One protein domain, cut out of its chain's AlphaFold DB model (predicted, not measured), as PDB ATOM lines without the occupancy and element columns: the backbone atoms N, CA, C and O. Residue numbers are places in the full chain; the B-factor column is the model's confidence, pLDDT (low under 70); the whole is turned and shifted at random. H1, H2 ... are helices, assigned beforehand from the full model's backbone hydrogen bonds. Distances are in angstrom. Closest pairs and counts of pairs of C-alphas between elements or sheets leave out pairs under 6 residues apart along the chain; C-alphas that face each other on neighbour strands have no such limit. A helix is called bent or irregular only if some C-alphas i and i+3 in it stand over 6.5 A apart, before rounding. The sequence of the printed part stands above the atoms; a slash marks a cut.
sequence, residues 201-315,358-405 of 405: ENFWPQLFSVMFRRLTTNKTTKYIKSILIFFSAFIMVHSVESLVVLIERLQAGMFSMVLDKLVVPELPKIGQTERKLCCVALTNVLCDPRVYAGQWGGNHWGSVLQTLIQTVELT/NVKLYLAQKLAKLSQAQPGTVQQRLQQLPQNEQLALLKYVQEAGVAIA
ATOM      1  N   GLU A 201     247.430 251.099 389.120       95.19
ATOM      2  CA  GLU A 201     247.991 250.979 387.764       95.19
ATOM      3  C   GLU A 201     248.270 249.532 387.326       95.19
ATOM      4  O   GLU A 201     247.917 249.129 386.214       95.19
ATOM      5  N   ASN A 202     248.814 248.717 388.233       96.00
ATOM      6  CA  ASN A 202     249.210 247.336 387.955       96.00
ATOM      7  C   ASN A 202     248.016 246.382 387.808       96.00
ATOM      8  O   ASN A 202     248.160 245.293 387.250       96.00
ATOM      9  N   PHE A 203     246.827 246.788 388.258       97.44
ATOM     10  CA  PHE A 203     245.609 245.989 388.151       97.44
ATOM     11  C   PHE A 203     244.878 246.201 386.822       97.44
ATOM     12  O   PHE A 203     244.133 245.315 386.391       97.44
ATOM     13  N   TRP A 204     245.098 247.327 386.131       97.19
ATOM     14  CA  TRP A 204     244.388 247.637 384.887       97.19
ATOM     15  C   TRP A 204     244.495 246.553 383.807       97.19
ATOM     16  O   TRP A 204     243.451 246.202 383.254       97.19
ATOM     17  N   PRO A 205     245.666 245.944 383.525       97.25
ATOM     18  CA  PRO A 205     245.753 244.882 382.520       97.25
ATOM     19  C   PRO A 205     244.820 243.697 382.813       97.25
ATOM     20  O   PRO A 205     244.133 243.203 381.915       97.25
ATOM     21  N   GLN A 206     244.742 243.266 384.076       97.38
ATOM     22  CA  GLN A 206     243.870 242.163 384.481       97.38
ATOM     23  C   GLN A 206     242.392 242.563 384.422       97.38
ATOM     24  O   GLN A 206     241.566 241.787 383.938       97.38
ATOM     25  N   LEU A 207     242.052 243.775 384.870       97.88
ATOM     26  CA  LEU A 207     240.682 244.288 384.820       97.88
ATOM     27  C   LEU A 207     240.175 244.372 383.377       97.88
ATOM     28  O   LEU A 207     239.083 243.889 383.078       97.88
ATOM     29  N   PHE A 208     240.993 244.899 382.463       98.12
ATOM     30  CA  PHE A 208     240.681 244.941 381.035       98.12
ATOM     31  C   PHE A 208     240.522 243.537 380.450       98.12
ATOM     32  O   PHE A 208     239.526 243.274 379.779       98.12
ATOM     33  N   SER A 209     241.419 242.602 380.769       97.44
ATOM     34  CA  SER A 209     241.293 241.206 380.331       97.44
ATOM     35  C   SER A 209     239.948 240.586 380.743       97.44
ATOM     36  O   SER A 209     239.246 239.995 379.917       97.44
ATOM     37  N   VAL A 210     239.531 240.777 381.998       97.19
ATOM     38  CA  VAL A 210     238.261 240.245 382.515       97.19
ATOM     39  C   VAL A 210     237.045 240.929 381.875       97.19
ATOM     40  O   VAL A 210     236.061 240.243 381.572       97.19
ATOM     41  N   MET A 211     237.112 242.239 381.612       97.50
ATOM     42  CA  MET A 211     236.046 242.965 380.913       97.50
ATOM     43  C   MET A 211     235.886 242.507 379.458       97.50
ATOM     44  O   MET A 211     234.779 242.209 379.008       97.50
ATOM     45  N   PHE A 212     236.989 242.363 378.721       96.88
ATOM     46  CA  PHE A 212     236.953 241.893 377.333       96.88
ATOM     47  C   PHE A 212     236.530 240.428 377.230       96.88
ATOM     48  O   PHE A 212     235.719 240.081 376.372       96.88
ATOM     49  N   ARG A 213     236.968 239.564 378.155       96.38
ATOM     50  CA  ARG A 213     236.461 238.186 378.235       96.38
ATOM     51  C   ARG A 213     234.943 238.164 378.405       96.38
ATOM     52  O   ARG A 213     234.269 237.342 377.781       96.38
ATOM     53  N   ARG A 214     234.390 239.066 379.222       94.94
ATOM     54  CA  ARG A 214     232.940 239.201 379.400       94.94
ATOM     55  C   ARG A 214     232.250 239.702 378.130       94.94
ATOM     56  O   ARG A 214     231.211 239.144 377.778       94.94
ATOM     57  N   LEU A 215     232.841 240.658 377.407       94.00
ATOM     58  CA  LEU A 215     232.338 241.098 376.099       94.00
ATOM     59  C   LEU A 215     232.259 239.951 375.084       94.00
ATOM     60  O   LEU A 215     231.275 239.849 374.353       94.00
ATOM     61  N   THR A 216     233.261 239.076 375.051       92.19
ATOM     62  CA  THR A 216     233.295 237.948 374.111       92.19
ATOM     63  C   THR A 216     232.315 236.841 374.494       92.19
ATOM     64  O   THR A 216     231.633 236.297 373.633       92.19
ATOM     65  N   THR A 217     232.229 236.501 375.782       93.69
ATOM     66  CA  THR A 217     231.489 235.310 376.236       93.69
ATOM     67  C   THR A 217     230.026 235.575 376.564       93.69
ATOM     68  O   THR A 217     229.194 234.690 376.384       93.69
ATOM     69  N   ASN A 218     229.693 236.757 377.096       92.38
ATOM     70  CA  ASN A 218     228.374 236.992 377.669       92.38
ATOM     71  C   ASN A 218     227.971 238.480 377.734       92.38
ATOM     72  O   ASN A 218     227.548 238.979 378.781       92.38
ATOM     73  N   LYS A 219     228.119 239.208 376.624       92.56
ATOM     74  CA  LYS A 219     227.724 240.621 376.547       92.56
ATOM     75  C   LYS A 219     226.209 240.825 376.628       92.56
ATOM     76  O   LYS A 219     225.423 240.046 376.093       92.56
ATOM     77  N   THR A 220     225.817 241.938 377.235       92.69
ATOM     78  CA  THR A 220     224.456 242.485 377.202       92.69
ATOM     79  C   THR A 220     224.515 243.918 376.675       92.69
ATOM     80  O   THR A 220     225.567 244.561 376.731       92.69
ATOM     81  N   THR A 221     223.389 244.468 376.219       91.19
ATOM     82  CA  THR A 221     223.306 245.889 375.843       91.19
ATOM     83  C   THR A 221     223.711 246.804 377.004       91.19
ATOM     84  O   THR A 221     224.409 247.794 376.806       91.19
ATOM     85  N   LYS A 222     223.324 246.455 378.240       90.56
ATOM     86  CA  LYS A 222     223.665 247.225 379.445       90.56
ATOM     87  C   LYS A 222     225.170 247.208 379.721       90.56
ATOM     88  O   LYS A 222     225.745 248.255 380.016       90.56
ATOM     89  N   TYR A 223     225.807 246.048 379.571       95.06
ATOM     90  CA  TYR A 223     227.252 245.891 379.721       95.06
ATOM     91  C   TYR A 223     228.021 246.713 378.681       95.06
ATOM     92  O   TYR A 223     228.951 247.433 379.028       95.06
ATOM     93  N   ILE A 224     227.591 246.656 377.416       95.06
ATOM     94  CA  ILE A 224     228.200 247.401 376.307       95.06
ATOM     95  C   ILE A 224     228.143 248.917 376.545       95.06
ATOM     96  O   ILE A 224     229.156 249.603 376.420       95.06
ATOM     97  N   LYS A 225     226.984 249.444 376.950       93.06
ATOM     98  CA  LYS A 225     226.869 250.866 377.298       93.06
ATOM     99  C   LYS A 225     227.781 251.225 378.473       93.06
ATOM    100  O   LYS A 225     228.517 252.204 378.405       93.06
ATOM    101  N   SER A 226     227.784 250.398 379.520       94.56
ATOM    102  CA  SER A 226     228.564 250.648 380.738       94.56
ATOM    103  C   SER A 226     230.077 250.638 380.486       94.56
ATOM    104  O   SER A 226     230.783 251.495 381.016       94.56
ATOM    105  N   ILE A 227     230.578 249.729 379.640       96.94
ATOM    106  CA  ILE A 227     232.005 249.689 379.299       96.94
ATOM    107  C   ILE A 227     232.419 250.873 378.416       96.94
ATOM    108  O   ILE A 227     233.501 251.415 378.618       96.94
ATOM    109  N   LEU A 228     231.564 251.334 377.493       96.75
ATOM    110  CA  LEU A 228     231.838 252.533 376.690       96.75
ATOM    111  C   LEU A 228     231.919 253.791 377.560       96.75
ATOM    112  O   LEU A 228     232.828 254.606 377.385       96.75
ATOM    113  N   ILE A 229     231.012 253.924 378.530       95.44
ATOM    114  CA  ILE A 229     231.046 255.007 379.522       95.44
ATOM    115  C   ILE A 229     232.331 254.917 380.352       95.44
ATOM    116  O   ILE A 229     233.017 255.920 380.540       95.44
ATOM    117  N   PHE A 230     232.708 253.714 380.796       96.88
ATOM    118  CA  PHE A 230     233.943 253.502 381.548       96.88
ATOM    119  C   PHE A 230     235.202 253.838 380.734       96.88
ATOM    120  O   PHE A 230     236.060 254.552 381.240       96.88
ATOM    121  N   PHE A 231     235.314 253.400 379.476       98.00
ATOM    122  CA  PHE A 231     236.441 253.769 378.606       98.00
ATOM    123  C   PHE A 231     236.515 255.276 378.382       98.00
ATOM    124  O   PHE A 231     237.605 255.845 378.382       98.00
ATOM    125  N   SER A 232     235.362 255.932 378.258       97.00
ATOM    126  CA  SER A 232     235.292 257.385 378.127       97.00
ATOM    127  C   SER A 232     235.807 258.084 379.387       97.00
ATOM    128  O   SER A 232     236.651 258.969 379.287       97.00
ATOM    129  N   ALA A 233     235.389 257.636 380.575       95.56
ATOM    130  CA  ALA A 233     235.938 258.121 381.842       95.56
ATOM    131  C   ALA A 233     237.449 257.841 381.963       95.56
ATOM    132  O   ALA A 233     238.202 258.718 382.376       95.56
ATOM    133  N   PHE A 234     237.908 256.655 381.551       97.31
ATOM    134  CA  PHE A 234     239.320 256.262 381.591       97.31
ATOM    135  C   PHE A 234     240.195 257.184 380.736       97.31
ATOM    136  O   PHE A 234     241.254 257.609 381.188       97.31
ATOM    137  N   ILE A 235     239.738 257.547 379.533       96.75
ATOM    138  CA  ILE A 235     240.431 258.513 378.665       96.75
ATOM    139  C   ILE A 235     240.548 259.879 379.343       96.75
ATOM    140  O   ILE A 235     241.593 260.516 379.235       96.75
ATOM    141  N   MET A 236     239.489 260.330 380.023       94.62
ATOM    142  CA  MET A 236     239.475 261.641 380.678       94.62
ATOM    143  C   MET A 236     240.376 261.703 381.915       94.62
ATOM    144  O   MET A 236     240.927 262.761 382.201       94.62
ATOM    145  N   VAL A 237     240.536 260.588 382.631       94.00
ATOM    146  CA  VAL A 237     241.389 260.501 383.828       94.00
ATOM    147  C   VAL A 237     242.852 260.219 383.479       94.00
ATOM    148  O   VAL A 237     243.751 260.757 384.122       94.00
ATOM    149  N   HIS A 238     243.102 259.376 382.476       94.56
ATOM    150  CA  HIS A 238     244.445 258.989 382.052       94.56
ATOM    151  C   HIS A 238     244.801 259.626 380.708       94.56
ATOM    152  O   HIS A 238     245.295 260.748 380.659       94.56
ATOM    153  N   SER A 239     244.602 258.901 379.608       95.94
ATOM    154  CA  SER A 239     244.827 259.399 378.254       95.94
ATOM    155  C   SER A 239     244.258 258.423 377.221       95.94
ATOM    156  O   SER A 239     243.938 257.273 377.540       95.94
ATOM    157  N   VAL A 240     244.182 258.862 375.960       97.50
ATOM    158  CA  VAL A 240     243.876 257.980 374.819       97.50
ATOM    159  C   VAL A 240     244.929 256.880 374.699       97.50
ATOM    160  O   VAL A 240     244.582 255.710 374.577       97.50
ATOM    161  N   GLU A 241     246.208 257.235 374.811       97.12
ATOM    162  CA  GLU A 241     247.329 256.295 374.748       97.12
ATOM    163  C   GLU A 241     247.225 255.175 375.769       97.12
ATOM    164  O   GLU A 241     247.312 254.006 375.404       97.12
ATOM    165  N   SER A 242     247.002 255.523 377.035       97.00
ATOM    166  CA  SER A 242     246.912 254.541 378.111       97.00
ATOM    167  C   SER A 242     245.796 253.531 377.844       97.00
ATOM    168  O   SER A 242     245.989 252.336 378.059       97.00
ATOM    169  N   LEU A 243     244.644 253.991 377.333       98.06
ATOM    170  CA  LEU A 243     243.546 253.104 376.956       98.06
ATOM    171  C   LEU A 243     243.947 252.188 375.793       98.06
ATOM    172  O   LEU A 243     243.768 250.973 375.882       98.06
ATOM    173  N   VAL A 244     244.476 252.755 374.706       97.81
ATOM    174  CA  VAL A 244     244.803 251.989 373.498       97.81
ATOM    175  C   VAL A 244     245.889 250.958 373.782       97.81
ATOM    176  O   VAL A 244     245.728 249.803 373.405       97.81
ATOM    177  N   VAL A 245     246.942 251.323 374.519       96.88
ATOM    178  CA  VAL A 245     248.018 250.401 374.915       96.88
ATOM    179  C   VAL A 245     247.477 249.237 375.747       96.88
ATOM    180  O   VAL A 245     247.856 248.091 375.510       96.88
ATOM    181  N   LEU A 246     246.565 249.492 376.693       97.69
ATOM    182  CA  LEU A 246     245.934 248.424 377.474       97.69
ATOM    183  C   LEU A 246     245.098 247.482 376.601       97.69
ATOM    184  O   LEU A 246     245.148 246.271 376.806       97.69
ATOM    185  N   ILE A 247     244.353 248.021 375.634       97.62
ATOM    186  CA  ILE A 247     243.509 247.232 374.728       97.62
ATOM    187  C   ILE A 247     244.364 246.413 373.751       97.62
ATOM    188  O   ILE A 247     244.144 245.213 373.604       97.62
ATOM    189  N   GLU A 248     245.364 247.027 373.121       96.44
ATOM    190  CA  GLU A 248     246.269 246.370 372.169       96.44
ATOM    191  C   GLU A 248     247.151 245.308 372.841       96.44
ATOM    192  O   GLU A 248     247.479 244.294 372.227       96.44
ATOM    193  N   ARG A 249     247.465 245.466 374.136       96.06
ATOM    194  CA  ARG A 249     248.157 244.433 374.922       96.06
ATOM    195  C   ARG A 249     247.343 243.143 375.058       96.06
ATOM    196  O   ARG A 249     247.937 242.082 375.234       96.06
ATOM    197  N   LEU A 250     246.010 243.210 375.008       95.12
ATOM    198  CA  LEU A 250     245.170 242.008 375.058       95.12
ATOM    199  C   LEU A 250     245.288 241.199 373.766       95.12
ATOM    200  O   LEU A 250     245.375 239.974 373.812       95.12
ATOM    201  N   GLN A 251     245.259 241.890 372.628       93.31
ATOM    202  CA  GLN A 251     245.398 241.317 371.296       93.31
ATOM    203  C   GLN A 251     245.658 242.448 370.291       93.31
ATOM    204  O   GLN A 251     244.944 243.451 370.291       93.31
ATOM    205  N   ALA A 252     246.622 242.252 369.389       94.44
ATOM    206  CA  ALA A 252     246.903 243.208 368.321       94.44
ATOM    207  C   ALA A 252     245.667 243.438 367.428       94.44
ATOM    208  O   ALA A 252     244.998 242.487 367.012       94.44
ATOM    209  N   GLY A 253     245.363 244.702 367.135       93.50
ATOM    210  CA  GLY A 253     244.199 245.131 366.358       93.50
ATOM    211  C   GLY A 253     242.883 245.149 367.144       93.50
ATOM    212  O   GLY A 253     241.836 245.486 366.578       93.50
ATOM    213  N   MET A 254     242.897 244.819 368.441       95.31
ATOM    214  CA  MET A 254     241.694 244.826 369.279       95.31
ATOM    215  C   MET A 254     241.079 246.224 369.374       95.31
ATOM    216  O   MET A 254     239.853 246.337 369.389       95.31
ATOM    217  N   PHE A 255     241.875 247.299 369.365       97.31
ATOM    218  CA  PHE A 255     241.323 248.652 369.399       97.31
ATOM    219  C   PHE A 255     240.529 248.973 368.127       97.31
ATOM    220  O   PHE A 255     239.454 249.566 368.206       97.31
ATOM    221  N   SER A 256     240.983 248.491 366.967       95.62
ATOM    222  CA  SER A 256     240.229 248.586 365.707       95.62
ATOM    223  C   SER A 256     238.864 247.904 365.821       95.62
ATOM    224  O   SER A 256     237.848 248.478 365.432       95.62
ATOM    225  N   MET A 257     238.820 246.711 366.425       94.81
ATOM    226  CA  MET A 257     237.563 245.998 366.666       94.81
ATOM    227  C   MET A 257     236.660 246.723 367.668       94.81
ATOM    228  O   MET A 257     235.443 246.685 367.514       94.81
ATOM    229  N   VAL A 258     237.220 247.402 368.673       96.44
ATOM    230  CA  VAL A 258     236.443 248.238 369.601       96.44
ATOM    231  C   VAL A 258     235.793 249.402 368.858       96.44
ATOM    232  O   VAL A 258     234.599 249.639 369.039       96.44
ATOM    233  N   LEU A 259     236.526 250.101 367.989       97.12
ATOM    234  CA  LEU A 259     235.951 251.189 367.195       97.12
ATOM    235  C   LEU A 259     234.813 250.687 366.292       97.12
ATOM    236  O   LEU A 259     233.714 251.238 366.322       97.12
ATOM    237  N   ASP A 260     235.048 249.605 365.551       95.25
ATOM    238  CA  ASP A 260     234.099 249.072 364.567       95.25
ATOM    239  C   ASP A 260     232.885 248.369 365.196       95.25
ATOM    240  O   ASP A 260     231.742 248.609 364.817       95.25
ATOM    241  N   LYS A 261     233.111 247.480 366.170       93.94
ATOM    242  CA  LYS A 261     232.066 246.597 366.719       93.94
ATOM    243  C   LYS A 261     231.407 247.124 367.984       93.94
ATOM    244  O   LYS A 261     230.382 246.572 368.384       93.94
ATOM    245  N   LEU A 262     231.988 248.135 368.627       95.00
ATOM    246  CA  LEU A 262     231.466 248.698 369.869       95.00
ATOM    247  C   LEU A 262     231.095 250.168 369.692       95.00
ATOM    248  O   LEU A 262     229.934 250.517 369.859       95.00
ATOM    249  N   VAL A 263     232.047 251.026 369.318       96.81
ATOM    250  CA  VAL A 263     231.815 252.477 369.269       96.81
ATOM    251  C   VAL A 263     230.794 252.845 368.196       96.81
ATOM    252  O   VAL A 263     229.765 253.429 368.526       96.81
ATOM    253  N   VAL A 264     231.043 252.479 366.936       96.44
ATOM    254  CA  VAL A 264     230.167 252.823 365.802       96.44
ATOM    255  C   VAL A 264     228.704 252.379 366.021       96.44
ATOM    256  O   VAL A 264     227.808 253.214 365.896       96.44
ATOM    257  N   PRO A 265     228.405 251.116 366.390       95.94
ATOM    258  CA  PRO A 265     227.016 250.674 366.535       95.94
ATOM    259  C   PRO A 265     226.318 251.113 367.832       95.94
ATOM    260  O   PRO A 265     225.085 251.100 367.885       95.94
ATOM    261  N   GLU A 266     227.053 251.451 368.897       95.25
ATOM    262  CA  GLU A 266     226.466 251.570 370.244       95.25
ATOM    263  C   GLU A 266     226.564 252.973 370.841       95.25
ATOM    264  O   GLU A 266     225.762 253.302 371.717       95.25
ATOM    265  N   LEU A 267     227.458 253.833 370.340       95.25
ATOM    266  CA  LEU A 267     227.544 255.231 370.768       95.25
ATOM    267  C   LEU A 267     226.201 255.985 370.637       95.25
ATOM    268  O   LEU A 267     225.811 256.627 371.618       95.25
ATOM    269  N   PRO A 268     225.426 255.855 369.537       94.06
ATOM    270  CA  PRO A 268     224.126 256.524 369.415       94.06
ATOM    271  C   PRO A 268     223.095 256.058 370.451       94.06
ATOM    272  O   PRO A 268     222.096 256.732 370.689       94.06
ATOM    273  N   LYS A 269     223.319 254.898 371.083       92.81
ATOM    274  CA  LYS A 269     222.411 254.298 372.069       92.81
ATOM    275  C   LYS A 269     222.725 254.735 373.505       92.81
ATOM    276  O   LYS A 269     222.029 254.292 374.426       92.81
ATOM    277  N   ILE A 270     223.771 255.534 373.729       90.62
ATOM    278  CA  ILE A 270     224.144 256.038 375.058       90.62
ATOM    279  C   ILE A 270     223.110 257.063 375.555       90.62
ATOM    280  O   ILE A 270     222.642 257.924 374.797       90.62
ATOM    281  N   GLY A 271     222.755 256.935 376.839       86.00
ATOM    282  CA  GLY A 271     221.810 257.799 377.548       86.00
ATOM    283  C   GLY A 271     222.247 259.262 377.559       86.00
ATOM    284  O   GLY A 271     223.412 259.588 377.327       86.00
ATOM    285  N   GLN A 272     221.297 260.169 377.776       83.88
ATOM    286  CA  GLN A 272     221.549 261.612 377.687       83.88
ATOM    287  C   GLN A 272     222.588 262.077 378.715       83.88
ATOM    288  O   GLN A 272     223.410 262.942 378.408       83.88
ATOM    289  N   THR A 273     222.564 261.474 379.905       83.94
ATOM    290  CA  THR A 273     223.422 261.827 381.038       83.94
ATOM    291  C   THR A 273     224.903 261.617 380.713       83.94
ATOM    292  O   THR A 273     225.724 262.502 380.947       83.94
ATOM    293  N   GLU A 274     225.261 260.484 380.105       88.81
ATOM    294  CA  GLU A 274     226.655 260.107 379.843       88.81
ATOM    295  C   GLU A 274     227.117 260.424 378.421       88.81
ATOM    296  O   GLU A 274     228.318 260.404 378.135       88.81
ATOM    297  N   ARG A 275     226.197 260.763 377.512       91.19
ATOM    298  CA  ARG A 275     226.521 261.061 376.110       91.19
ATOM    299  C   ARG A 275     227.586 262.134 375.971       91.19
ATOM    300  O   ARG A 275     228.501 261.983 375.167       91.19
ATOM    301  N   LYS A 276     227.491 263.198 376.771       92.62
ATOM    302  CA  LYS A 276     228.467 264.291 376.764       92.62
ATOM    303  C   LYS A 276     229.883 263.770 377.023       92.62
ATOM    304  O   LYS A 276     230.789 264.084 376.255       92.62
ATOM    305  N   LEU A 277     230.053 262.942 378.055       93.88
ATOM    306  CA  LEU A 277     231.330 262.314 378.397       93.88
ATOM    307  C   LEU A 277     231.848 261.453 377.239       93.88
ATOM    308  O   LEU A 277     232.991 261.626 376.815       93.88
ATOM    309  N   CYS A 278     231.003 260.574 376.694       96.06
ATOM    310  CA  CYS A 278     231.388 259.678 375.604       96.06
ATOM    311  C   CYS A 278     231.803 260.437 374.337       96.06
ATOM    312  O   CYS A 278     232.835 260.133 373.739       96.06
ATOM    313  N   CYS A 279     231.045 261.461 373.943       96.50
ATOM    314  CA  CYS A 279     231.352 262.259 372.762       96.50
ATOM    315  C   CYS A 279     232.644 263.074 372.928       96.50
ATOM    316  O   CYS A 279     233.439 263.165 371.991       96.50
ATOM    317  N   VAL A 280     232.893 263.637 374.114       96.94
ATOM    318  CA  VAL A 280     234.143 264.360 374.403       96.94
ATOM    319  C   VAL A 280     235.344 263.413 374.401       96.94
ATOM    320  O   VAL A 280     236.360 263.714 373.772       96.94
ATOM    321  N   ALA A 281     235.229 262.244 375.034       97.38
ATOM    322  CA  ALA A 281     236.297 261.251 375.042       97.38
ATOM    323  C   ALA A 281     236.613 260.737 373.628       97.38
ATOM    324  O   ALA A 281     237.779 260.676 373.244       97.38
ATOM    325  N   LEU A 282     235.595 260.448 372.810       97.75
ATOM    326  CA  LEU A 282     235.799 260.026 371.419       97.75
ATOM    327  C   LEU A 282     236.329 261.140 370.519       97.75
ATOM    328  O   LEU A 282     237.104 260.859 369.608       97.75
ATOM    329  N   THR A 283     235.994 262.401 370.799       97.88
ATOM    330  CA  THR A 283     236.657 263.544 370.152       97.88
ATOM    331  C   THR A 283     238.162 263.508 370.423       97.88
ATOM    332  O   THR A 283     238.956 263.677 369.500       97.88
ATOM    333  N   ASN A 284     238.568 263.242 371.672       97.69
ATOM    334  CA  ASN A 284     239.982 263.101 372.020       97.69
ATOM    335  C   ASN A 284     240.625 261.900 371.311       97.69
ATOM    336  O   ASN A 284     241.745 262.036 370.834       97.69
ATOM    337  N   VAL A 285     239.917 260.769 371.183       97.88
ATOM    338  CA  VAL A 285     240.394 259.593 370.427       97.88
ATOM    339  C   VAL A 285     240.637 259.936 368.959       97.88
ATOM    340  O   VAL A 285     241.723 259.689 368.450       97.88
ATOM    341  N   LEU A 286     239.657 260.538 368.278       96.94
ATOM    342  CA  LEU A 286     239.764 260.904 366.860       96.94
ATOM    343  C   LEU A 286     240.866 261.929 366.582       96.94
ATOM    344  O   LEU A 286     241.392 261.970 365.469       96.94
ATOM    345  N   CYS A 287     241.183 262.767 367.569       96.19
ATOM    346  CA  CYS A 287     242.190 263.816 367.450       96.19
ATOM    347  C   CYS A 287     243.552 263.433 368.053       96.19
ATOM    348  O   CYS A 287     244.450 264.275 368.061       96.19
ATOM    349  N   ASP A 288     243.733 262.200 368.547       96.06
ATOM    350  CA  ASP A 288     245.066 261.697 368.886       96.06
ATOM    351  C   ASP A 288     245.862 261.489 367.581       96.06
ATOM    352  O   ASP A 288     245.365 260.819 366.666       96.06
ATOM    353  N   PRO A 289     247.090 262.032 367.463       92.81
ATOM    354  CA  PRO A 289     247.875 261.946 366.234       92.81
ATOM    355  C   PRO A 289     248.100 260.516 365.727       92.81
ATOM    356  O   PRO A 289     248.146 260.301 364.520       92.81
ATOM    357  N   ARG A 290     248.210 259.525 366.622       93.56
ATOM    358  CA  ARG A 290     248.478 258.122 366.262       93.56
ATOM    359  C   ARG A 290     247.232 257.428 365.737       93.56
ATOM    360  O   ARG A 290     247.313 256.659 364.779       93.56
ATOM    361  N   VAL A 291     246.072 257.744 366.316       94.50
ATOM    362  CA  VAL A 291     244.772 257.297 365.792       94.50
ATOM    363  C   VAL A 291     244.518 257.942 364.430       94.50
ATOM    364  O   VAL A 291     244.183 257.251 363.471       94.50
ATOM    365  N   TYR A 292     244.748 259.252 364.300       93.38
ATOM    366  CA  TYR A 292     244.563 259.955 363.031       93.38
ATOM    367  C   TYR A 292     245.502 259.442 361.926       93.38
ATOM    368  O   TYR A 292     245.066 259.215 360.794       93.38
ATOM    369  N   ALA A 293     246.772 259.194 362.251       90.62
ATOM    370  CA  ALA A 293     247.753 258.626 361.328       90.62
ATOM    371  C   ALA A 293     247.453 257.167 360.927       90.62
ATOM    372  O   ALA A 293     248.123 256.637 360.044       90.62
ATOM    373  N   GLY A 294     246.466 256.513 361.550       86.81
ATOM    374  CA  GLY A 294     246.101 255.123 361.275       86.81
ATOM    375  C   GLY A 294     247.012 254.095 361.950       86.81
ATOM    376  O   GLY A 294     246.873 252.904 361.682       86.81
ATOM    377  N   GLN A 295     247.915 254.524 362.842       88.56
ATOM    378  CA  GLN A 295     248.729 253.607 363.653       88.56
ATOM    379  C   GLN A 295     247.847 252.787 364.599       88.56
ATOM    380  O   GLN A 295     248.111 251.613 364.846       88.56
ATOM    381  N   TRP A 296     246.773 253.404 365.095       88.00
ATOM    382  CA  TRP A 296     245.743 252.771 365.909       88.00
ATOM    383  C   TRP A 296     244.376 252.932 365.254       88.00
ATOM    384  O   TRP A 296     244.051 253.995 364.736       88.00
ATOM    385  N   GLY A 297     243.549 251.886 365.300       77.69
ATOM    386  CA  GLY A 297     242.169 251.960 364.808       77.69
ATOM    387  C   GLY A 297     242.001 251.914 363.282       77.69
ATOM    388  O   GLY A 297     240.871 252.007 362.807       77.69
ATOM    389  N   GLY A 298     243.084 251.748 362.515       82.81
ATOM    390  CA  GLY A 298     243.043 251.526 361.066       82.81
ATOM    391  C   GLY A 298     242.238 252.585 360.302       82.81
ATOM    392  O   GLY A 298     242.374 253.783 360.535       82.81
ATOM    393  N   ASN A 299     241.365 252.136 359.397       88.19
ATOM    394  CA  ASN A 299     240.573 253.011 358.521       88.19
ATOM    395  C   ASN A 299     239.219 253.444 359.125       88.19
ATOM    396  O   ASN A 299     238.363 253.957 358.407       88.19
ATOM    397  N   HIS A 300     238.996 253.259 360.432       93.62
ATOM    398  CA  HIS A 300     237.702 253.547 361.074       93.62
ATOM    399  C   HIS A 300     237.507 255.016 361.481       93.62
ATOM    400  O   HIS A 300     236.462 255.368 362.021       93.62
ATOM    401  N   TRP A 301     238.479 255.898 361.229       94.81
ATOM    402  CA  TRP A 301     238.387 257.306 361.633       94.81
ATOM    403  C   TRP A 301     237.126 257.998 361.085       94.81
ATOM    404  O   TRP A 301     236.406 258.655 361.835       94.81
ATOM    405  N   GLY A 302     236.824 257.805 359.794       94.69
ATOM    406  CA  GLY A 302     235.664 258.421 359.142       94.69
ATOM    407  C   GLY A 302     234.329 257.911 359.689       94.69
ATOM    408  O   GLY A 302     233.453 258.716 359.994       94.69
ATOM    409  N   SER A 303     234.192 256.595 359.888       96.06
ATOM    410  CA  SER A 303     232.962 256.008 360.434       96.06
ATOM    411  C   SER A 303     232.728 256.424 361.885       96.06
ATOM    412  O   SER A 303     231.608 256.768 362.249       96.06
ATOM    413  N   VAL A 304     233.780 256.471 362.707       97.06
ATOM    414  CA  VAL A 304     233.675 256.928 364.100       97.06
ATOM    415  C   VAL A 304     233.313 258.415 364.165       97.06
ATOM    416  O   VAL A 304     232.459 258.783 364.971       97.06
ATOM    417  N   LEU A 305     233.897 259.269 363.313       97.19
ATOM    418  CA  LEU A 305     233.524 260.686 363.243       97.19
ATOM    419  C   LEU A 305     232.072 260.871 362.788       97.19
ATOM    420  O   LEU A 305     231.347 261.671 363.377       97.19
ATOM    421  N   GLN A 306     231.627 260.107 361.790       96.94
ATOM    422  CA  GLN A 306     230.238 260.118 361.343       96.94
ATOM    423  C   GLN A 306     229.285 259.759 362.494       96.94
ATOM    424  O   GLN A 306     228.380 260.531 362.808       96.94
ATOM    425  N   THR A 307     229.521 258.633 363.179       97.19
ATOM    426  CA  THR A 307     228.715 258.210 364.337       97.19
ATOM    427  C   THR A 307     228.746 259.246 365.461       97.19
ATOM    428  O   THR A 307     227.725 259.488 366.110       97.19
ATOM    429  N   LEU A 308     229.898 259.876 365.703       97.25
ATOM    430  CA  LEU A 308     230.036 260.930 366.702       97.25
ATOM    431  C   LEU A 308     229.141 262.129 366.367       97.25
ATOM    432  O   LEU A 308     228.375 262.553 367.230       97.25
ATOM    433  N   ILE A 309     229.191 262.636 365.130       96.62
ATOM    434  CA  ILE A 309     228.356 263.763 364.684       96.62
ATOM    435  C   ILE A 309     226.874 263.402 364.797       96.62
ATOM    436  O   ILE A 309     226.110 264.156 365.395       96.62
ATOM    437  N   GLN A 310     226.478 262.219 364.320       95.00
ATOM    438  CA  GLN A 310     225.102 261.731 364.447       95.00
ATOM    439  C   GLN A 310     224.647 261.711 365.906       95.00
ATOM    440  O   GLN A 310     223.584 262.232 366.220       95.00
ATOM    441  N   THR A 311     225.472 261.175 366.809       94.50
ATOM    442  CA  THR A 311     225.155 261.094 368.243       94.50
ATOM    443  C   THR A 311     225.014 262.477 368.878       94.50
ATOM    444  O   THR A 311     224.145 262.686 369.726       94.50
ATOM    445  N   VAL A 312     225.855 263.431 368.477       92.38
ATOM    446  CA  VAL A 312     225.813 264.818 368.961       92.38
ATOM    447  C   VAL A 312     224.592 265.575 368.420       92.38
ATOM    448  O   VAL A 312     224.059 266.443 369.114       92.38
ATOM    449  N   GLU A 313     224.126 265.235 367.218       92.00
ATOM    450  CA  GLU A 313     222.901 265.776 366.614       92.00
ATOM    451  C   GLU A 313     221.614 265.076 367.052       92.00
ATOM    452  O   GLU A 313     220.535 265.566 366.725       92.00
ATOM    453  N   LEU A 314     221.681 263.972 367.806       88.25
ATOM    454  CA  LEU A 314     220.486 263.331 368.354       88.25
ATOM    455  C   LEU A 314     219.747 264.291 369.300       88.25
ATOM    456  O   LEU A 314     220.008 264.343 370.505       88.25
ATOM    457  N   THR A 315     218.776 265.020 368.752       62.78
ATOM    458  CA  THR A 315     217.738 265.727 369.494       62.78
ATOM    459  C   THR A 315     216.734 264.685 369.965       62.78
ATOM    460  O   THR A 315     215.855 264.288 369.203       62.78
ATOM    461  N   ASN A 358     229.999 272.827 375.552       91.56
ATOM    462  CA  ASN A 358     229.317 272.387 374.337       91.56
ATOM    463  C   ASN A 358     230.193 271.403 373.545       91.56
ATOM    464  O   ASN A 358     231.295 271.743 373.116       91.56
ATOM    465  N   VAL A 359     229.681 270.187 373.334       93.94
ATOM    466  CA  VAL A 359     230.399 269.111 372.632       93.94
ATOM    467  C   VAL A 359     230.638 269.456 371.157       93.94
ATOM    468  O   VAL A 359     231.710 269.156 370.638       93.94
ATOM    469  N   LYS A 360     229.691 270.139 370.494       95.56
ATOM    470  CA  LYS A 360     229.803 270.551 369.082       95.56
ATOM    471  C   LYS A 360     231.007 271.470 368.880       95.56
ATOM    472  O   LYS A 360     231.861 271.217 368.033       95.56
ATOM    473  N   LEU A 361     231.116 272.491 369.733       95.81
ATOM    474  CA  LEU A 361     232.225 273.447 369.695       95.81
ATOM    475  C   LEU A 361     233.551 272.783 370.070       95.81
ATOM    476  O   LEU A 361     234.567 273.031 369.425       95.81
ATOM    477  N   TYR A 362     233.540 271.898 371.070       96.62
ATOM    478  CA  TYR A 362     234.732 271.153 371.470       96.62
ATOM    479  C   TYR A 362     235.279 270.281 370.331       96.62
ATOM    480  O   TYR A 362     236.484 270.291 370.072       96.62
ATOM    481  N   LEU A 363     234.397 269.580 369.609       96.88
ATOM    482  CA  LEU A 363     234.752 268.796 368.425       96.88
ATOM    483  C   LEU A 363     235.376 269.672 367.334       96.88
ATOM    484  O   LEU A 363     236.471 269.367 366.863       96.88
ATOM    485  N   ALA A 364     234.728 270.784 366.979       96.81
ATOM    486  CA  ALA A 364     235.242 271.706 365.966       96.81
ATOM    487  C   ALA A 364     236.628 272.260 366.328       96.81
ATOM    488  O   ALA A 364     237.545 272.235 365.508       96.81
ATOM    489  N   GLN A 365     236.815 272.702 367.575       96.50
ATOM    490  CA  GLN A 365     238.091 273.237 368.054       96.50
ATOM    491  C   GLN A 365     239.209 272.188 368.032       96.50
ATOM    492  O   GLN A 365     240.349 272.504 367.685       96.50
ATOM    493  N   LYS A 366     238.913 270.935 368.397       96.31
ATOM    494  CA  LYS A 366     239.896 269.843 368.372       96.31
ATOM    495  C   LYS A 366     240.278 269.441 366.951       96.31
ATOM    496  O   LYS A 366     241.467 269.272 366.686       96.31
ATOM    497  N   LEU A 367     239.314 269.375 366.033       96.12
ATOM    498  CA  LEU A 367     239.584 269.112 364.618       96.12
ATOM    499  C   LEU A 367     240.378 270.246 363.956       96.12
ATOM    500  O   LEU A 367     241.292 269.968 363.186       96.12
ATOM    501  N   ALA A 368     240.100 271.508 364.295       95.44
ATOM    502  CA  ALA A 368     240.889 272.646 363.821       95.44
ATOM    503  C   ALA A 368     242.348 272.570 364.299       95.44
ATOM    504  O   ALA A 368     243.270 272.730 363.501       95.44
ATOM    505  N   LYS A 369     242.579 272.238 365.578       95.62
ATOM    506  CA  LYS A 369     243.938 272.004 366.104       95.62
ATOM    507  C   LYS A 369     244.642 270.844 365.395       95.62
ATOM    508  O   LYS A 369     245.826 270.949 365.091       95.62
ATOM    509  N   LEU A 370     243.924 269.757 365.115       94.56
ATOM    510  CA  LEU A 370     244.462 268.623 364.364       94.56
ATOM    511  C   LEU A 370     244.842 269.021 362.930       94.56
ATOM    512  O   LEU A 370     245.912 268.650 362.462       94.56
ATOM    513  N   SER A 371     244.005 269.814 362.257       94.06
ATOM    514  CA  SER A 371     244.268 270.338 360.909       94.06
ATOM    515  C   SER A 371     245.486 271.260 360.871       94.06
ATOM    516  O   SER A 371     246.314 271.123 359.980       94.06
ATOM    517  N   GLN A 372     245.684 272.109 361.883       92.69
ATOM    518  CA  GLN A 372     246.909 272.913 361.997       92.69
ATOM    519  C   GLN A 372     248.171 272.044 362.119       92.69
ATOM    520  O   GLN A 372     249.212 272.390 361.568       92.69
ATOM    521  N   ALA A 373     248.081 270.908 362.819       90.50
ATOM    522  CA  ALA A 373     249.187 269.963 362.960       90.50
ATOM    523  C   ALA A 373     249.387 269.055 361.729       90.50
ATOM    524  O   ALA A 373     250.460 268.471 361.580       90.50
ATOM    525  N   GLN A 374     248.369 268.904 360.876       87.38
ATOM    526  CA  GLN A 374     248.370 268.058 359.673       87.38
ATOM    527  C   GLN A 374     247.663 268.762 358.488       87.38
ATOM    528  O   GLN A 374     246.590 268.312 358.062       87.38
ATOM    529  N   PRO A 375     248.236 269.855 357.939       85.19
ATOM    530  CA  PRO A 375     247.544 270.707 356.965       85.19
ATOM    531  C   PRO A 375     247.054 269.949 355.723       85.19
ATOM    532  O   PRO A 375     247.772 269.110 355.176       85.19
ATOM    533  N   GLY A 376     245.823 270.225 355.277       81.31
ATOM    534  CA  GLY A 376     245.231 269.690 354.042       81.31
ATOM    535  C   GLY A 376     244.711 268.249 354.116       81.31
ATOM    536  O   GLY A 376     243.812 267.875 353.363       81.31
ATOM    537  N   THR A 377     245.201 267.425 355.045       89.81
ATOM    538  CA  THR A 377     244.772 266.015 355.150       89.81
ATOM    539  C   THR A 377     243.424 265.866 355.858       89.81
ATOM    540  O   THR A 377     242.588 265.046 355.463       89.81
ATOM    541  N   VAL A 378     243.167 266.689 356.882       89.94
ATOM    542  CA  VAL A 378     241.896 266.675 357.621       89.94
ATOM    543  C   VAL A 378     240.756 267.078 356.694       89.94
ATOM    544  O   VAL A 378     239.767 266.353 356.618       89.94
ATOM    545  N   GLN A 379     240.918 268.159 355.925       88.81
ATOM    546  CA  GLN A 379     239.902 268.618 354.976       88.81
ATOM    547  C   GLN A 379     239.536 267.532 353.950       88.81
ATOM    548  O   GLN A 379     238.352 267.282 353.724       88.81
ATOM    549  N   GLN A 380     240.527 266.830 353.388       90.38
ATOM    550  CA  GLN A 380     240.294 265.732 352.441       90.38
ATOM    551  C   GLN A 380     239.470 264.589 353.045       90.38
ATOM    552  O   GLN A 380     238.552 264.086 352.403       90.38
ATOM    553  N   ARG A 381     239.757 264.179 354.288       91.69
ATOM    554  CA  ARG A 381     238.977 263.120 354.955       91.69
ATOM    555  C   ARG A 381     237.558 263.569 355.289       91.69
ATOM    556  O   ARG A 381     236.632 262.772 355.184       91.69
ATOM    557  N   LEU A 382     237.368 264.835 355.657       92.00
ATOM    558  CA  LEU A 382     236.036 265.380 355.932       92.00
ATOM    559  C   LEU A 382     235.144 265.390 354.683       92.00
ATOM    560  O   LEU A 382     233.950 265.133 354.801       92.00
ATOM    561  N   GLN A 383     235.712 265.600 353.491       91.50
ATOM    562  CA  GLN A 383     234.975 265.531 352.219       91.50
ATOM    563  C   GLN A 383     234.435 264.126 351.895       91.50
ATOM    564  O   GLN A 383     233.548 263.997 351.054       91.50
ATOM    565  N   GLN A 384     234.945 263.081 352.555       92.44
ATOM    566  CA  GLN A 384     234.477 261.700 352.390       92.44
ATOM    567  C   GLN A 384     233.287 261.357 353.300       92.44
ATOM    568  O   GLN A 384     232.679 260.301 353.132       92.44
ATOM    569  N   LEU A 385     232.952 262.218 354.269       94.12
ATOM    570  CA  LEU A 385     231.764 262.037 355.108       94.12
ATOM    571  C   LEU A 385     230.484 262.232 354.281       94.12
ATOM    572  O   LEU A 385     230.515 262.917 353.259       94.12
ATOM    573  N   PRO A 386     229.327 261.706 354.709       95.44
ATOM    574  CA  PRO A 386     228.072 262.029 354.046       95.44
ATOM    575  C   PRO A 386     227.699 263.512 354.214       95.44
ATOM    576  O   PRO A 386     228.143 264.203 355.135       95.44
ATOM    577  N   GLN A 387     226.878 264.018 353.290       94.31
ATOM    578  CA  GLN A 387     226.597 265.451 353.154       94.31
ATOM    579  C   GLN A 387     225.992 266.078 354.422       94.31
ATOM    580  O   GLN A 387     226.317 267.216 354.759       94.31
ATOM    581  N   ASN A 388     225.146 265.343 355.146       94.25
ATOM    582  CA  ASN A 388     224.502 265.841 356.362       94.25
ATOM    583  C   ASN A 388     225.527 266.121 357.469       94.25
ATOM    584  O   ASN A 388     225.491 267.175 358.103       94.25
ATOM    585  N   GLU A 389     226.471 265.204 357.673       95.00
ATOM    586  CA  GLU A 389     227.531 265.332 358.665       95.00
ATOM    587  C   GLU A 389     228.538 266.425 358.282       95.00
ATOM    588  O   GLU A 389     228.995 267.161 359.159       95.00
ATOM    589  N   GLN A 390     228.826 266.601 356.986       94.56
ATOM    590  CA  GLN A 390     229.636 267.729 356.504       94.56
ATOM    591  C   GLN A 390     228.984 269.081 356.836       94.56
ATOM    592  O   GLN A 390     229.652 269.976 357.357       94.56
ATOM    593  N   LEU A 391     227.681 269.228 356.572       94.62
ATOM    594  CA  LEU A 391     226.933 270.457 356.861       94.62
ATOM    595  C   LEU A 391     226.861 270.746 358.367       94.62
ATOM    596  O   LEU A 391     227.054 271.889 358.784       94.62
ATOM    597  N   ALA A 392     226.627 269.716 359.185       95.31
ATOM    598  CA  ALA A 392     226.633 269.847 360.640       95.31
ATOM    599  C   ALA A 392     228.003 270.320 361.148       95.31
ATOM    600  O   ALA A 392     228.085 271.288 361.904       95.31
ATOM    601  N   LEU A 393     229.088 269.701 360.676       94.50
ATOM    602  CA  LEU A 393     230.436 270.081 361.083       94.50
ATOM    603  C   LEU A 393     230.800 271.505 360.641       94.50
ATOM    604  O   LEU A 393     231.402 272.242 361.421       94.50
ATOM    605  N   LEU A 394     230.399 271.921 359.433       94.12
ATOM    606  CA  LEU A 394     230.599 273.294 358.960       94.12
ATOM    607  C   LEU A 394     229.950 274.308 359.911       94.12
ATOM    608  O   LEU A 394     230.583 275.297 360.278       94.12
ATOM    609  N   LYS A 395     228.722 274.027 360.364       95.25
ATOM    610  CA  LYS A 395     228.027 274.852 361.357       95.25
ATOM    611  C   LYS A 395     228.809 274.926 362.671       95.25
ATOM    612  O   LYS A 395     228.983 276.016 363.203       95.25
ATOM    613  N   TYR A 396     229.338 273.805 363.168       96.19
ATOM    614  CA  TYR A 396     230.117 273.801 364.415       96.19
ATOM    615  C   TYR A 396     231.388 274.641 364.305       96.19
ATOM    616  O   TYR A 396     231.741 275.351 365.240       96.19
ATOM    617  N   VAL A 397     232.085 274.541 363.171       94.88
ATOM    618  CA  VAL A 397     233.323 275.278 362.885       94.88
ATOM    619  C   VAL A 397     233.058 276.782 362.826       94.88
ATOM    620  O   VAL A 397     233.793 277.550 363.446       94.88
ATOM    621  N   GLN A 398     231.969 277.191 362.166       95.06
ATOM    622  CA  GLN A 398     231.523 278.585 362.119       95.06
ATOM    623  C   GLN A 398     231.140 279.115 363.507       95.06
ATOM    624  O   GLN A 398     231.625 280.168 363.909       95.06
ATOM    625  N   GLU A 399     230.327 278.372 364.264       94.88
ATOM    626  CA  GLU A 399     229.924 278.750 365.627       94.88
ATOM    627  C   GLU A 399     231.112 278.810 366.597       94.88
ATOM    628  O   GLU A 399     231.133 279.638 367.506       94.88
ATOM    629  N   ALA A 400     232.119 277.953 366.407       94.25
ATOM    630  CA  ALA A 400     233.333 277.941 367.218       94.25
ATOM    631  C   ALA A 400     234.351 279.024 366.818       94.25
ATOM    632  O   ALA A 400     235.329 279.208 367.544       94.25
ATOM    633  N   GLY A 401     234.157 279.713 365.685       94.75
ATOM    634  CA  GLY A 401     235.086 280.727 365.180       94.75
ATOM    635  C   GLY A 401     236.462 280.167 364.800       94.75
ATOM    636  O   GLY A 401     237.468 280.856 364.956       94.75
ATOM    637  N   VAL A 402     236.526 278.910 364.349       94.75
ATOM    638  CA  VAL A 402     237.775 278.239 363.947       94.75
ATOM    639  C   VAL A 402     237.779 277.931 362.450       94.75
ATOM    640  O   VAL A 402     236.749 278.010 361.788       94.75
ATOM    641  N   ALA A 403     238.940 277.567 361.907       90.00
ATOM    642  CA  ALA A 403     239.087 277.129 360.522       90.00
ATOM    643  C   ALA A 403     239.789 275.767 360.466       90.00
ATOM    644  O   ALA A 403     240.698 275.498 361.251       90.00
ATOM    645  N   ILE A 404     239.353 274.922 359.532       88.69
ATOM    646  CA  ILE A 404     239.990 273.646 359.193       88.69
ATOM    647  C   ILE A 404     240.579 273.826 357.791       88.69
ATOM    648  O   ILE A 404     239.823 274.024 356.839       88.69
ATOM    649  N   ALA A 405     241.907 273.811 357.707       76.31
ATOM    650  CA  ALA A 405     242.700 273.954 356.488       76.31
ATOM    651  C   ALA A 405     243.252 272.615 355.980       76.31
ATOM    652  O   ALA A 405     243.489 271.685 356.797       76.31
TER     653      ALA A 405
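This is residues 201 to 315 and 358 to 405 of the 405 residues of the protein "CAS_CSE1 domain-containing protein" of Hyalella azteca (UniProt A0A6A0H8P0). Picture a compact body built of helices, with H4, H5 and H7 as an up-and-down bundle in its middle, each running against the one before it in the chain. On one side H2 crosses H5 and H3 joins it, with H1 packed on H3 at that end; on the other side H8 runs along H5, and H10 crosses both H8 and H7 at the opposite end. The printed part has 163 residues, with ten named helices, H1 to H10 in that order, and no named strand; its class is all helix. The radius of gyration of the C-alphas is 15.6 A, which is compact, and the C-alphas span 44 by 32 by 26 A along the three main axes.

Begin with H1, residues 201 to 218, and look ahead to H2, residues 221 to 237: they are close but not clearly touching, C-alphas 215 and 224 being their closest at 7.5 A. H3, residues 240 to 250, touches residues 204 to 209 of H1 at a steep tilt of 62 degrees, with the closest C-alphas, of Pro 205 and Leu 246, 6.2 A apart. Next comes H4, residues 254 to 269, which has a kink of 42 degrees near residue 263. Its residues 262 to 269 touch residues 224 to 228 of H2 at a steep tilt of 69 degrees, only just short of about perpendicular; the closest C-alphas are those of Lys 225 and Glu 266, 7.1 A apart. H5, residues 272 to 286, touches H2 at a steep tilt of 57 degrees, and the closest C-alphas, of Ser 232 and Ala 281, are 5.0 A apart. H6, residues 289 to 292, is near H3. H7, residues 301 to 313, touches H4 at a shallow tilt of 19 degrees, the same way, closest at C-alphas 268 and 311, 4.8 A. It also touches H5 at a shallow tilt of 27 degrees, opposite ways, closest at C-alphas 279 and 308, 6.3 A. H8, residues 359 to 373, touches H5 at a shallow tilt of 4 degrees, the same way, closest at C-alphas 283 and 363, 5.8 A. H9, residues 377 to 382, makes a helical hairpin with H8, closest at C-alphas 371 and 378, 5.5 A. H10, residues 387 to 400, touches residues 360 to 365 of H8 and stands about perpendicular to H8 at 88 degrees, closest at C-alphas 364 and 397, 5.1 A. H1 and H10 are apart. In H2, H7, H8, H9 and H10 every O i to N i+4 pair is within hydrogen-bond range; the figures are 12 of 14 in H1, 6 of 7 in H3, 8 of 12 in H4 and 9 of 11 in H5, and H6 is too short for such a pair.

Find C-alpha 201 at (247.991, 250.979, 387.764); from there H1 runs 26.1 A to C-alpha 218. H2 covers 24.6 A, H3 16.0 A, H4 21.7 A and H5 21.2 A. H1 is irregular, but only just, with C-alphas 202 and 205 6.9 A apart; H4 and H5 are irregular too, with 7.1 A between C-alphas 265 and 268 and between C-alphas 273 and 276. After the short H6, look for C-alpha 301 at (238.387, 257.306, 361.633), where H7 begins its 18.3 A. H8 covers 21.1 A, H9 8.8 A, and H10 20.0 A, ending at C-alpha 400 at (233.333, 277.941, 367.218).

The two C-alphas farthest apart are those of Thr 217 and Gly 401, at 46.9 A. Residues 316 to 357 are not printed, and C-alphas 315 and 358 stand 14.2 A apart across this cut, in the link from H7 to H8. Of the links that are printed whole, H6 to H7 is short with 8 residues and the others are tight. The mean pLDDT of the printed part is 93.9, and residue 315 alone is under 70.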